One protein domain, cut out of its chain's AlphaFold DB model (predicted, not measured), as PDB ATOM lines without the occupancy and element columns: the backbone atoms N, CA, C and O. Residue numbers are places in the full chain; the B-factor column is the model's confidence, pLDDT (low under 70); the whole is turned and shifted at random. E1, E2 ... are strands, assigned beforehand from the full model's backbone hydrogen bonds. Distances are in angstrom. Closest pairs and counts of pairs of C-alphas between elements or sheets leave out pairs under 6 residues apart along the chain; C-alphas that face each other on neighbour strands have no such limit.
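Overview. This is residues 2 to 10 and 128 to 191 of the 312 residues of an uncharacterized protein of Xenopus laevis (UniProt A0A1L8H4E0). This domain has little regular structure: a small mixed sheet of three short strands, in the order E1, E2, E3, sits in the middle, and the loop of residues 149 to 191 wraps round it. The printed part has 73 residues, no named helix and only 11 residues in strands; its class is all strand. It is compact, radius of gyration of the C-alphas 11.9 A, spanning 36 by 25 by 20 A.

Along the chain. Find C-alpha 133 at (2.352, -50.039, 22.090); from there E2, residues 133 to 137, runs 13.6 A. E1, residues 3 to 5, is 6.7 A long; E3, residues 146 to 148, runs 6.8 A to C-alpha 148 at (1.072, -48.399, 15.284).

Arrangement. E2 is staggered: its residues 133 to 135 pair with parallel E1, at 29 degrees; find N 4 and O 133 at 2.9 A. Its residues 135 to 137 pair with antiparallel E3, a hairpin at 148 degrees; find N 147 and O 136 at 2.8 A.

Size, cuts and confidence. The farthest C-alphas, 128 and 142, are 38.6 A apart. Residues 11 to 127 are not printed; C-alphas 10 and 128 stand 34.4 A apart across the cut. The E2 to E3 link is short. Look for pLDDT under 70 at residues 2 to 10, 128 to 132, 169 to 172 and 182 to 189.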
ATOM      1  N   TYR A   2      -1.621 -51.686  27.795       27.34
ATOM      2  CA  TYR A   2      -1.839 -50.246  27.650       27.34
ATOM      3  C   TYR A   2      -1.422 -49.794  26.252       27.34
ATOM      4  O   TYR A   2      -0.250 -49.892  25.874       27.34
ATOM      5  N   GLN A   3      -2.390 -49.319  25.473       30.61
ATOM      6  CA  GLN A   3      -2.117 -48.679  24.195       30.61
ATOM      7  C   GLN A   3      -1.778 -47.218  24.458       30.61
ATOM      8  O   GLN A   3      -2.547 -46.509  25.106       30.61
ATOM      9  N   GLN A   4      -0.618 -46.778  23.973       39.41
ATOM     10  CA  GLN A   4      -0.149 -45.417  24.164       39.41
ATOM     11  C   GLN A   4      -0.013 -44.700  22.835       39.41
ATOM     12  O   GLN A   4       0.782 -45.057  21.970       39.41
ATOM     13  N   LYS A   5      -0.794 -43.638  22.667       37.09
ATOM     14  CA  LYS A   5      -0.606 -42.724  21.545       37.09
ATOM     15  C   LYS A   5       0.537 -41.784  21.911       37.09
ATOM     16  O   LYS A   5       0.432 -41.063  22.897       37.09
ATOM     17  N   ALA A   6       1.627 -41.848  21.150       37.53
ATOM     18  CA  ALA A   6       2.839 -41.056  21.320       37.53
ATOM     19  C   ALA A   6       3.079 -40.296  20.010       37.53
ATOM     20  O   ALA A   6       3.685 -40.801  19.068       37.53
ATOM     21  N   LYS A   7       2.526 -39.088  19.911       41.00
ATOM     22  CA  LYS A   7       2.629 -38.270  18.695       41.00
ATOM     23  C   LYS A   7       3.939 -37.479  18.675       41.00
ATOM     24  O   LYS A   7       4.582 -37.329  19.696       41.00
ATOM     25  N   ARG A   8       4.356 -36.927  17.537       38.22
ATOM     26  CA  ARG A   8       5.311 -35.809  17.509       38.22
ATOM     27  C   ARG A   8       4.897 -34.801  16.432       38.22
ATOM     28  O   ARG A   8       4.122 -35.127  15.540       38.22
ATOM     29  N   ARG A   9       5.339 -33.558  16.657       35.28
ATOM     30  CA  ARG A   9       4.957 -32.250  16.089       35.28
ATOM     31  C   ARG A   9       4.362 -32.225  14.678       35.28
ATOM     32  O   ARG A   9       4.905 -32.774  13.736       35.28
ATOM     33  N   LEU A  10       3.340 -31.383  14.531       28.58
ATOM     34  CA  LEU A  10       2.928 -30.804  13.253       28.58
ATOM     35  C   LEU A  10       3.792 -29.578  12.925       28.58
ATOM     36  O   LEU A  10       3.965 -28.687  13.759       28.58
ATOM     37  N   HIS A 128       2.994 -58.669  33.576       34.56
ATOM     38  CA  HIS A 128       4.113 -59.106  32.742       34.56
ATOM     39  C   HIS A 128       4.831 -57.849  32.247       34.56
ATOM     40  O   HIS A 128       4.127 -56.883  31.972       34.56
ATOM     41  N   ARG A 129       6.175 -57.848  32.147       46.16
ATOM     42  CA  ARG A 129       6.995 -56.784  31.515       46.16
ATOM     43  C   ARG A 129       6.243 -56.174  30.322       46.16
ATOM     44  O   ARG A 129       6.218 -56.758  29.243       46.16
ATOM     45  N   GLY A 130       5.510 -55.091  30.576       46.53
ATOM     46  CA  GLY A 130       4.318 -54.774  29.796       46.53
ATOM     47  C   GLY A 130       4.710 -54.173  28.465       46.53
ATOM     48  O   GLY A 130       5.304 -53.100  28.442       46.53
ATOM     49  N   ALA A 131       4.371 -54.849  27.369       56.25
ATOM     50  CA  ALA A 131       4.532 -54.301  26.032       56.25
ATOM     51  C   ALA A 131       3.754 -52.978  25.933       56.25
ATOM     52  O   ALA A 131       2.521 -52.965  25.960       56.25
ATOM     53  N   CYS A 132       4.481 -51.864  25.863       68.69
ATOM     54  CA  CYS A 132       3.921 -50.562  25.542       68.69
ATOM     55  C   CYS A 132       3.795 -50.471  24.022       68.69
ATOM     56  O   CYS A 132       4.781 -50.638  23.305       68.69
ATOM     57  N   VAL A 133       2.586 -50.220  23.525       74.38
ATOM     58  CA  VAL A 133       2.352 -50.039  22.090       74.38
ATOM     59  C   VAL A 133       2.293 -48.552  21.800       74.38
ATOM     60  O   VAL A 133       1.348 -47.895  22.231       74.38
ATOM     61  N   ALA A 134       3.277 -48.040  21.066       81.62
ATOM     62  CA  ALA A 134       3.309 -46.650  20.639       81.62
ATOM     63  C   ALA A 134       2.560 -46.442  19.315       81.62
ATOM     64  O   ALA A 134       2.561 -47.310  18.438       81.62
ATOM     65  N   TRP A 135       1.951 -45.270  19.153       83.81
ATOM     66  CA  TRP A 135       1.290 -44.858  17.914       83.81
ATOM     67  C   TRP A 135       1.714 -43.461  17.503       83.81
ATOM     68  O   TRP A 135       1.702 -42.565  18.342       83.81
ATOM     69  N   VAL A 136       1.954 -43.255  16.211       83.44
ATOM     70  CA  VAL A 136       2.279 -41.957  15.609       83.44
ATOM     71  C   VAL A 136       1.172 -41.528  14.643       83.44
ATOM     72  O   VAL A 136       0.536 -42.367  14.006       83.44
ATOM     73  N   GLN A 137       0.922 -40.224  14.516       85.56
ATOM     74  CA  GLN A 137      -0.004 -39.702  13.509       85.56
ATOM     75  C   GLN A 137       0.752 -39.270  12.254       85.56
ATOM     76  O   GLN A 137       1.757 -38.569  12.332       85.56
ATOM     77  N   CYS A 138       0.208 -39.612  11.088       87.94
ATOM     78  CA  CYS A 138       0.707 -39.139   9.805       87.94
ATOM     79  C   CYS A 138       0.652 -37.604   9.693       87.94
ATOM     80  O   CYS A 138      -0.407 -36.987   9.847       87.94
ATOM     81  N   ALA A 139       1.782 -36.993   9.334       87.88
ATOM     82  CA  ALA A 139       1.907 -35.548   9.192       87.88
ATOM     83  C   ALA A 139       1.100 -34.973   8.008       87.88
ATOM     84  O   ALA A 139       0.657 -33.818   8.083       87.88
ATOM     85  N   LYS A 140       0.828 -35.756   6.946       86.69
ATOM     86  CA  LYS A 140       0.101 -35.280   5.749       86.69
ATOM     87  C   LYS A 140      -1.256 -34.682   6.114       86.69
ATOM     88  O   LYS A 140      -2.046 -35.293   6.836       86.69
ATOM     89  N   LEU A 141      -1.535 -33.485   5.590       86.06
ATOM     90  CA  LEU A 141      -2.743 -32.713   5.906       86.06
ATOM     91  C   LEU A 141      -4.042 -33.471   5.604       86.06
ATOM     92  O   LEU A 141      -4.999 -33.349   6.355       86.06
ATOM     93  N   ASN A 142      -4.046 -34.272   4.542       89.75
ATOM     94  CA  ASN A 142      -5.194 -35.044   4.075       89.75
ATOM     95  C   ASN A 142      -5.292 -36.461   4.669       89.75
ATOM     96  O   ASN A 142      -6.291 -37.130   4.428       89.75
ATOM     97  N   CYS A 143      -4.272 -36.942   5.388       87.44
ATOM     98  CA  CYS A 143      -4.274 -38.294   5.945       87.44
ATOM     99  C   CYS A 143      -4.669 -38.281   7.420       87.44
ATOM    100  O   CYS A 143      -5.711 -38.822   7.771       87.44
ATOM    101  N   LYS A 144      -3.835 -37.682   8.282       84.88
ATOM    102  CA  LYS A 144      -4.030 -37.608   9.747       84.88
ATOM    103  C   LYS A 144      -4.343 -38.934  10.458       84.88
ATOM    104  O   LYS A 144      -4.710 -38.910  11.631       84.88
ATOM    105  N   LYS A 145      -4.132 -40.074   9.791       86.88
ATOM    106  CA  LYS A 145      -4.331 -41.405  10.364       86.88
ATOM    107  C   LYS A 145      -3.269 -41.720  11.407       86.88
ATOM    108  O   LYS A 145      -2.109 -41.325  11.258       86.88
ATOM    109  N   TRP A 146      -3.666 -42.466  12.425       85.50
ATOM    110  CA  TRP A 146      -2.784 -43.055  13.419       85.50
ATOM    111  C   TRP A 146      -2.241 -44.396  12.939       85.50
ATOM    112  O   TRP A 146      -2.947 -45.214  12.347       85.50
ATOM    113  N   ARG A 147      -0.955 -44.617  13.194       87.25
ATOM    114  CA  ARG A 147      -0.230 -45.822  12.809       87.25
ATOM    115  C   ARG A 147       0.489 -46.389  14.018       87.25
ATOM    116  O   ARG A 147       1.159 -45.648  14.740       87.25
ATOM    117  N   ARG A 148       0.338 -47.695  14.237       85.44
ATOM    118  CA  ARG A 148       1.072 -48.399  15.284       85.44
ATOM    119  C   ARG A 148       2.549 -48.447  14.902       85.44
ATOM    120  O   ARG A 148       2.885 -48.744  13.756       85.44
ATOM    121  N   LEU A 149       3.412 -48.164  15.867       84.62
ATOM    122  CA  LEU A 149       4.855 -48.305  15.737       84.62
ATOM    123  C   LEU A 149       5.300 -49.705  16.167       84.62
ATOM    124  O   LEU A 149       4.667 -50.345  17.011       84.62
ATOM    125  N   GLY A 150       6.410 -50.170  15.592       83.12
ATOM    126  CA  GLY A 150       7.100 -51.359  16.085       83.12
ATOM    127  C   GLY A 150       7.551 -51.177  17.538       83.12
ATOM    128  O   GLY A 150       7.799 -50.057  17.982       83.12
ATOM    129  N   GLN A 151       7.676 -52.278  18.280       81.31
ATOM    130  CA  GLN A 151       8.059 -52.253  19.703       81.31
ATOM    131  C   GLN A 151       9.460 -51.671  19.954       81.31
ATOM    132  O   GLN A 151       9.743 -51.229  21.064       81.31
ATOM    133  N   ASP A 152      10.317 -51.661  18.929       87.19
ATOM    134  CA  ASP A 152      11.682 -51.133  18.989       87.19
ATOM    135  C   ASP A 152      11.832 -49.690  18.490       87.19
ATOM    136  O   ASP A 152      12.933 -49.136  18.528       87.19
ATOM    137  N   VAL A 153      10.743 -49.058  18.046       86.69
ATOM    138  CA  VAL A 153      10.776 -47.709  17.471       86.69
ATOM    139  C   VAL A 153      10.558 -46.658  18.554       86.69
ATOM    140  O   VAL A 153       9.494 -46.604  19.166       86.69
ATOM    141  N   ASP A 154      11.542 -45.775  18.742       88.81
ATOM    142  CA  ASP A 154      11.438 -44.617  19.638       88.81
ATOM    143  C   ASP A 154      10.624 -43.480  18.994       88.81
ATOM    144  O   ASP A 154      11.104 -42.852  18.040       88.81
ATOM    145  N   PRO A 155       9.429 -43.148  19.524       86.88
ATOM    146  CA  PRO A 155       8.590 -42.082  18.983       86.88
ATOM    147  C   PRO A 155       9.260 -40.705  19.034       86.88
ATOM    148  O   PRO A 155       8.936 -39.833  18.228       86.88
ATOM    149  N   LEU A 156      10.206 -40.489  19.957       87.56
ATOM    150  CA  LEU A 156      10.922 -39.219  20.067       87.56
ATOM    151  C   LEU A 156      11.950 -39.023  18.950       87.56
ATOM    152  O   LEU A 156      12.347 -37.884  18.713       87.56
ATOM    153  N   LEU A 157      12.385 -40.096  18.284       88.75
ATOM    154  CA  LEU A 157      13.390 -40.048  17.217       88.75
ATOM    155  C   LEU A 157      12.781 -40.012  15.815       88.75
ATOM    156  O   LEU A 157      13.514 -39.854  14.839       88.75
ATOM    157  N   LEU A 158      11.460 -40.143  15.700       87.94
ATOM    158  CA  LEU A 158      10.783 -40.034  14.415       87.94
ATOM    159  C   LEU A 158      10.882 -38.601  13.855       87.94
ATOM    160  O   LEU A 158      10.784 -37.635  14.622       87.94
ATOM    161  N   PRO A 159      11.036 -38.442  12.526       86.88
ATOM    162  CA  PRO A 159      10.987 -37.136  11.868       86.88
ATOM    163  C   PRO A 159       9.679 -36.377  12.144       86.88
ATOM    164  O   PRO A 159       8.619 -36.982  12.293       86.88
ATOM    165  N   GLU A 160       9.725 -35.041  12.167       80.19
ATOM    166  CA  GLU A 160       8.513 -34.214  12.350       80.19
ATOM    167  C   GLU A 160       7.522 -34.348  11.179       80.19
ATOM    168  O   GLU A 160       6.319 -34.160  11.337       80.19
ATOM    169  N   ASP A 161       8.014 -34.687   9.992       83.62
ATOM    170  CA  ASP A 161       7.236 -34.909   8.777       83.62
ATOM    171  C   ASP A 161       6.899 -36.389   8.543       83.62
ATOM    172  O   ASP A 161       6.552 -36.770   7.425       83.62
ATOM    173  N   TRP A 162       6.956 -37.219   9.591       90.00
ATOM    174  CA  TRP A 162       6.686 -38.651   9.485       90.00
ATOM    175  C   TRP A 162       5.322 -38.941   8.836       90.00
ATOM    176  O   TRP A 162       4.270 -38.417   9.228       90.00
ATOM    177  N   CYS A 163       5.325 -39.814   7.834       90.69
ATOM    178  CA  CYS A 163       4.159 -40.221   7.063       90.69
ATOM    179  C   CYS A 163       3.974 -41.743   7.057       90.69
ATOM    180  O   CYS A 163       4.900 -42.491   7.353       90.69
ATOM    181  N   CYS A 164       2.777 -42.211   6.675       90.75
ATOM    182  CA  CYS A 164       2.439 -43.644   6.687       90.75
ATOM    183  C   CYS A 164       3.441 -44.498   5.893       90.75
ATOM    184  O   CYS A 164       3.729 -45.621   6.293       90.75
ATOM    185  N   GLU A 165       4.001 -43.946   4.813       89.81
ATOM    186  CA  GLU A 165       4.991 -44.589   3.939       89.81
ATOM    187  C   GLU A 165       6.316 -44.913   4.635       89.81
ATOM    188  O   GLU A 165       7.070 -45.756   4.161       89.81
ATOM    189  N   GLN A 166       6.588 -44.284   5.777       88.94
ATOM    190  CA  GLN A 166       7.772 -44.536   6.596       88.94
ATOM    191  C   GLN A 166       7.529 -45.605   7.670       88.94
ATOM    192  O   GLN A 166       8.429 -45.878   8.462       88.94
ATOM    193  N   ASN A 167       6.336 -46.209   7.739       87.50
ATOM    194  CA  ASN A 167       6.060 -47.274   8.699       87.50
ATOM    195  C   ASN A 167       6.543 -48.635   8.184       87.50
ATOM    196  O   ASN A 167       5.752 -49.407   7.655       87.50
ATOM    197  N   SER A 168       7.832 -48.934   8.327       71.06
ATOM    198  CA  SER A 168       8.471 -50.128   7.748       71.06
ATOM    199  C   SER A 168       7.975 -51.470   8.309       71.06
ATOM    200  O   SER A 168       8.135 -52.493   7.656       71.06
ATOM    201  N   GLU A 169       7.367 -51.469   9.499       66.25
ATOM    202  CA  GLU A 169       7.111 -52.672  10.312       66.25
ATOM    203  C   GLU A 169       5.626 -53.088  10.371       66.25
ATOM    204  O   GLU A 169       5.256 -54.001  11.112       66.25
ATOM    205  N   CYS A 170       4.729 -52.416   9.639       62.44
ATOM    206  CA  CYS A 170       3.286 -52.686   9.704       62.44
ATOM    207  C   CYS A 170       2.694 -53.057   8.337       62.44
ATOM    208  O   CYS A 170       3.265 -52.761   7.302       62.44
ATOM    209  N   GLN A 171       1.506 -53.663   8.316       64.56
ATOM    210  CA  GLN A 171       0.772 -53.955   7.071       64.56
ATOM    211  C   GLN A 171       0.077 -52.711   6.478       64.56
ATOM    212  O   GLN A 171      -0.595 -52.801   5.457       64.56
ATOM    213  N   SER A 172       0.192 -51.558   7.138       68.44
ATOM    214  CA  SER A 172      -0.480 -50.297   6.811       68.44
ATOM    215  C   SER A 172       0.523 -49.168   6.529       68.44
ATOM    216  O   SER A 172       0.523 -48.125   7.195       68.44
ATOM    217  N   CYS A 173       1.406 -49.394   5.554       81.00
ATOM    218  CA  CYS A 173       2.462 -48.469   5.131       81.00
ATOM    219  C   CYS A 173       1.982 -47.402   4.134       81.00
ATOM    220  O   CYS A 173       2.796 -46.751   3.492       81.00
ATOM    221  N   SER A 174       0.684 -47.227   3.906       87.38
ATOM    222  CA  SER A 174       0.173 -46.250   2.944       87.38
ATOM    223  C   SER A 174      -0.891 -45.361   3.560       87.38
ATOM    224  O   SER A 174      -1.654 -45.756   4.441       87.38
ATOM    225  N   CYS A 175      -0.990 -44.127   3.069       89.69
ATOM    226  CA  CYS A 175      -2.118 -43.262   3.409       89.69
ATOM    227  C   CYS A 175      -3.448 -43.794   2.852       89.69
ATOM    228  O   CYS A 175      -4.502 -43.391   3.342       89.69
ATOM    229  N   ALA A 176      -3.419 -44.691   1.863       89.75
ATOM    230  CA  ALA A 176      -4.613 -45.353   1.342       89.75
ATOM    231  C   ALA A 176      -5.166 -46.404   2.318       89.75
ATOM    232  O   ALA A 176      -6.382 -46.537   2.437       89.75
ATOM    233  N   ASP A 177      -4.293 -47.078   3.072       89.31
ATOM    234  CA  ASP A 177      -4.695 -48.151   3.981       89.31
ATOM    235  C   ASP A 177      -5.628 -47.621   5.078       89.31
ATOM    236  O   ASP A 177      -5.423 -46.495   5.569       89.31
ATOM    237  N   PRO A 178      -6.648 -48.388   5.495       88.31
ATOM    238  CA  PRO A 178      -7.515 -47.998   6.603       88.31
ATOM    239  C   PRO A 178      -6.702 -47.775   7.886       88.31
ATOM    240  O   PRO A 178      -5.624 -48.343   8.058       88.31
ATOM    241  N   GLU A 179      -7.187 -46.901   8.769       85.19
ATOM    242  CA  GLU A 179      -6.595 -46.742  10.103       85.19
ATOM    243  C   GLU A 179      -6.801 -48.028  10.915       85.19
ATOM    244  O   GLU A 179      -7.883 -48.619  10.894       85.19
ATOM    245  N   GLU A 180      -5.752 -48.472  11.610       81.00
ATOM    246  CA  GLU A 180      -5.842 -49.632  12.492       81.00
ATOM    247  C   GLU A 180      -6.676 -49.269  13.722       81.00
ATOM    248  O   GLU A 180      -6.448 -48.242  14.362       81.00
ATOM    249  N   LYS A 181      -7.635 -50.125  14.081       72.69
ATOM    250  CA  LYS A 181      -8.437 -49.908  15.285       72.69
ATOM    251  C   LYS A 181      -7.570 -50.077  16.533       72.69
ATOM    252  O   LYS A 181      -6.865 -51.078  16.677       72.69
ATOM    253  N   CYS A 182      -7.664 -49.119  17.455       61.12
ATOM    254  CA  CYS A 182      -7.251 -49.342  18.839       61.12
ATOM    255  C   CYS A 182      -8.167 -50.422  19.436       61.12
ATOM    256  O   CYS A 182      -9.368 -50.413  19.168       61.12
ATOM    257  N   LEU A 183      -7.609 -51.383  20.176       60.03
ATOM    258  CA  LEU A 183      -8.390 -52.505  20.707       60.03
ATOM    259  C   LEU A 183      -9.441 -51.968  21.691       60.03
ATOM    260  O   LEU A 183      -9.107 -51.182  22.572       60.03
ATOM    261  N   GLU A 184     -10.702 -52.367  21.507       48.16
ATOM    262  CA  GLU A 184     -11.881 -51.739  22.130       48.16
ATOM    263  C   GLU A 184     -12.005 -51.994  23.654       48.16
ATOM    264  O   GLU A 184     -12.791 -51.319  24.314       48.16
ATOM    265  N   ASP A 185     -11.187 -52.893  24.220       47.34
ATOM    266  CA  ASP A 185     -11.261 -53.352  25.621       47.34
ATOM    267  C   ASP A 185     -10.040 -52.977  26.491       47.34
ATOM    268  O   ASP A 185      -9.878 -53.498  27.595       47.34
ATOM    269  N   GLU A 186      -9.154 -52.097  26.016       52.56
ATOM    270  CA  GLU A 186      -7.933 -51.712  26.741       52.56
ATOM    271  C   GLU A 186      -7.986 -50.252  27.208       52.56
ATOM    272  O   GLU A 186      -8.361 -49.357  26.448       52.56
ATOM    273  N   ASP A 187      -7.550 -49.995  28.446       54.53
ATOM    274  CA  ASP A 187      -7.382 -48.640  28.976       54.53
ATOM    275  C   ASP A 187      -6.316 -47.898  28.145       54.53
ATOM    276  O   ASP A 187      -5.106 -48.110  28.296       54.53
ATOM    277  N   ILE A 188      -6.754 -47.035  27.221       63.75
ATOM    278  CA  ILE A 188      -5.856 -46.198  26.417       63.75
ATOM    279  C   ILE A 188      -5.282 -45.114  27.324       63.75
ATOM    280  O   ILE A 188      -6.006 -44.251  27.819       63.75
ATOM    281  N   ILE A 189      -3.963 -45.129  27.497       67.94
ATOM    282  CA  ILE A 189      -3.248 -44.101  28.249       67.94
ATOM    283  C   ILE A 189      -2.500 -43.216  27.272       67.94
ATOM    284  O   ILE A 189      -1.605 -43.655  26.553       67.94
ATOM    285  N   TYR A 190      -2.831 -41.936  27.276       72.88
ATOM    286  CA  TYR A 190      -2.073 -40.941  26.541       72.88
ATOM    287  C   TYR A 190      -0.793 -40.618  27.317       72.88
ATOM    288  O   TYR A 190      -0.846 -40.157  28.454       72.88
ATOM    289  N   ALA A 191       0.370 -40.867  26.716       78.62
ATOM    290  CA  ALA A 191       1.664 -40.612  27.339       78.62
ATOM    291  C   ALA A 191       2.585 -39.856  26.383       78.62
ATOM    292  O   ALA A 191       2.564 -40.054  25.170       78.62
TER     293      ALA A 191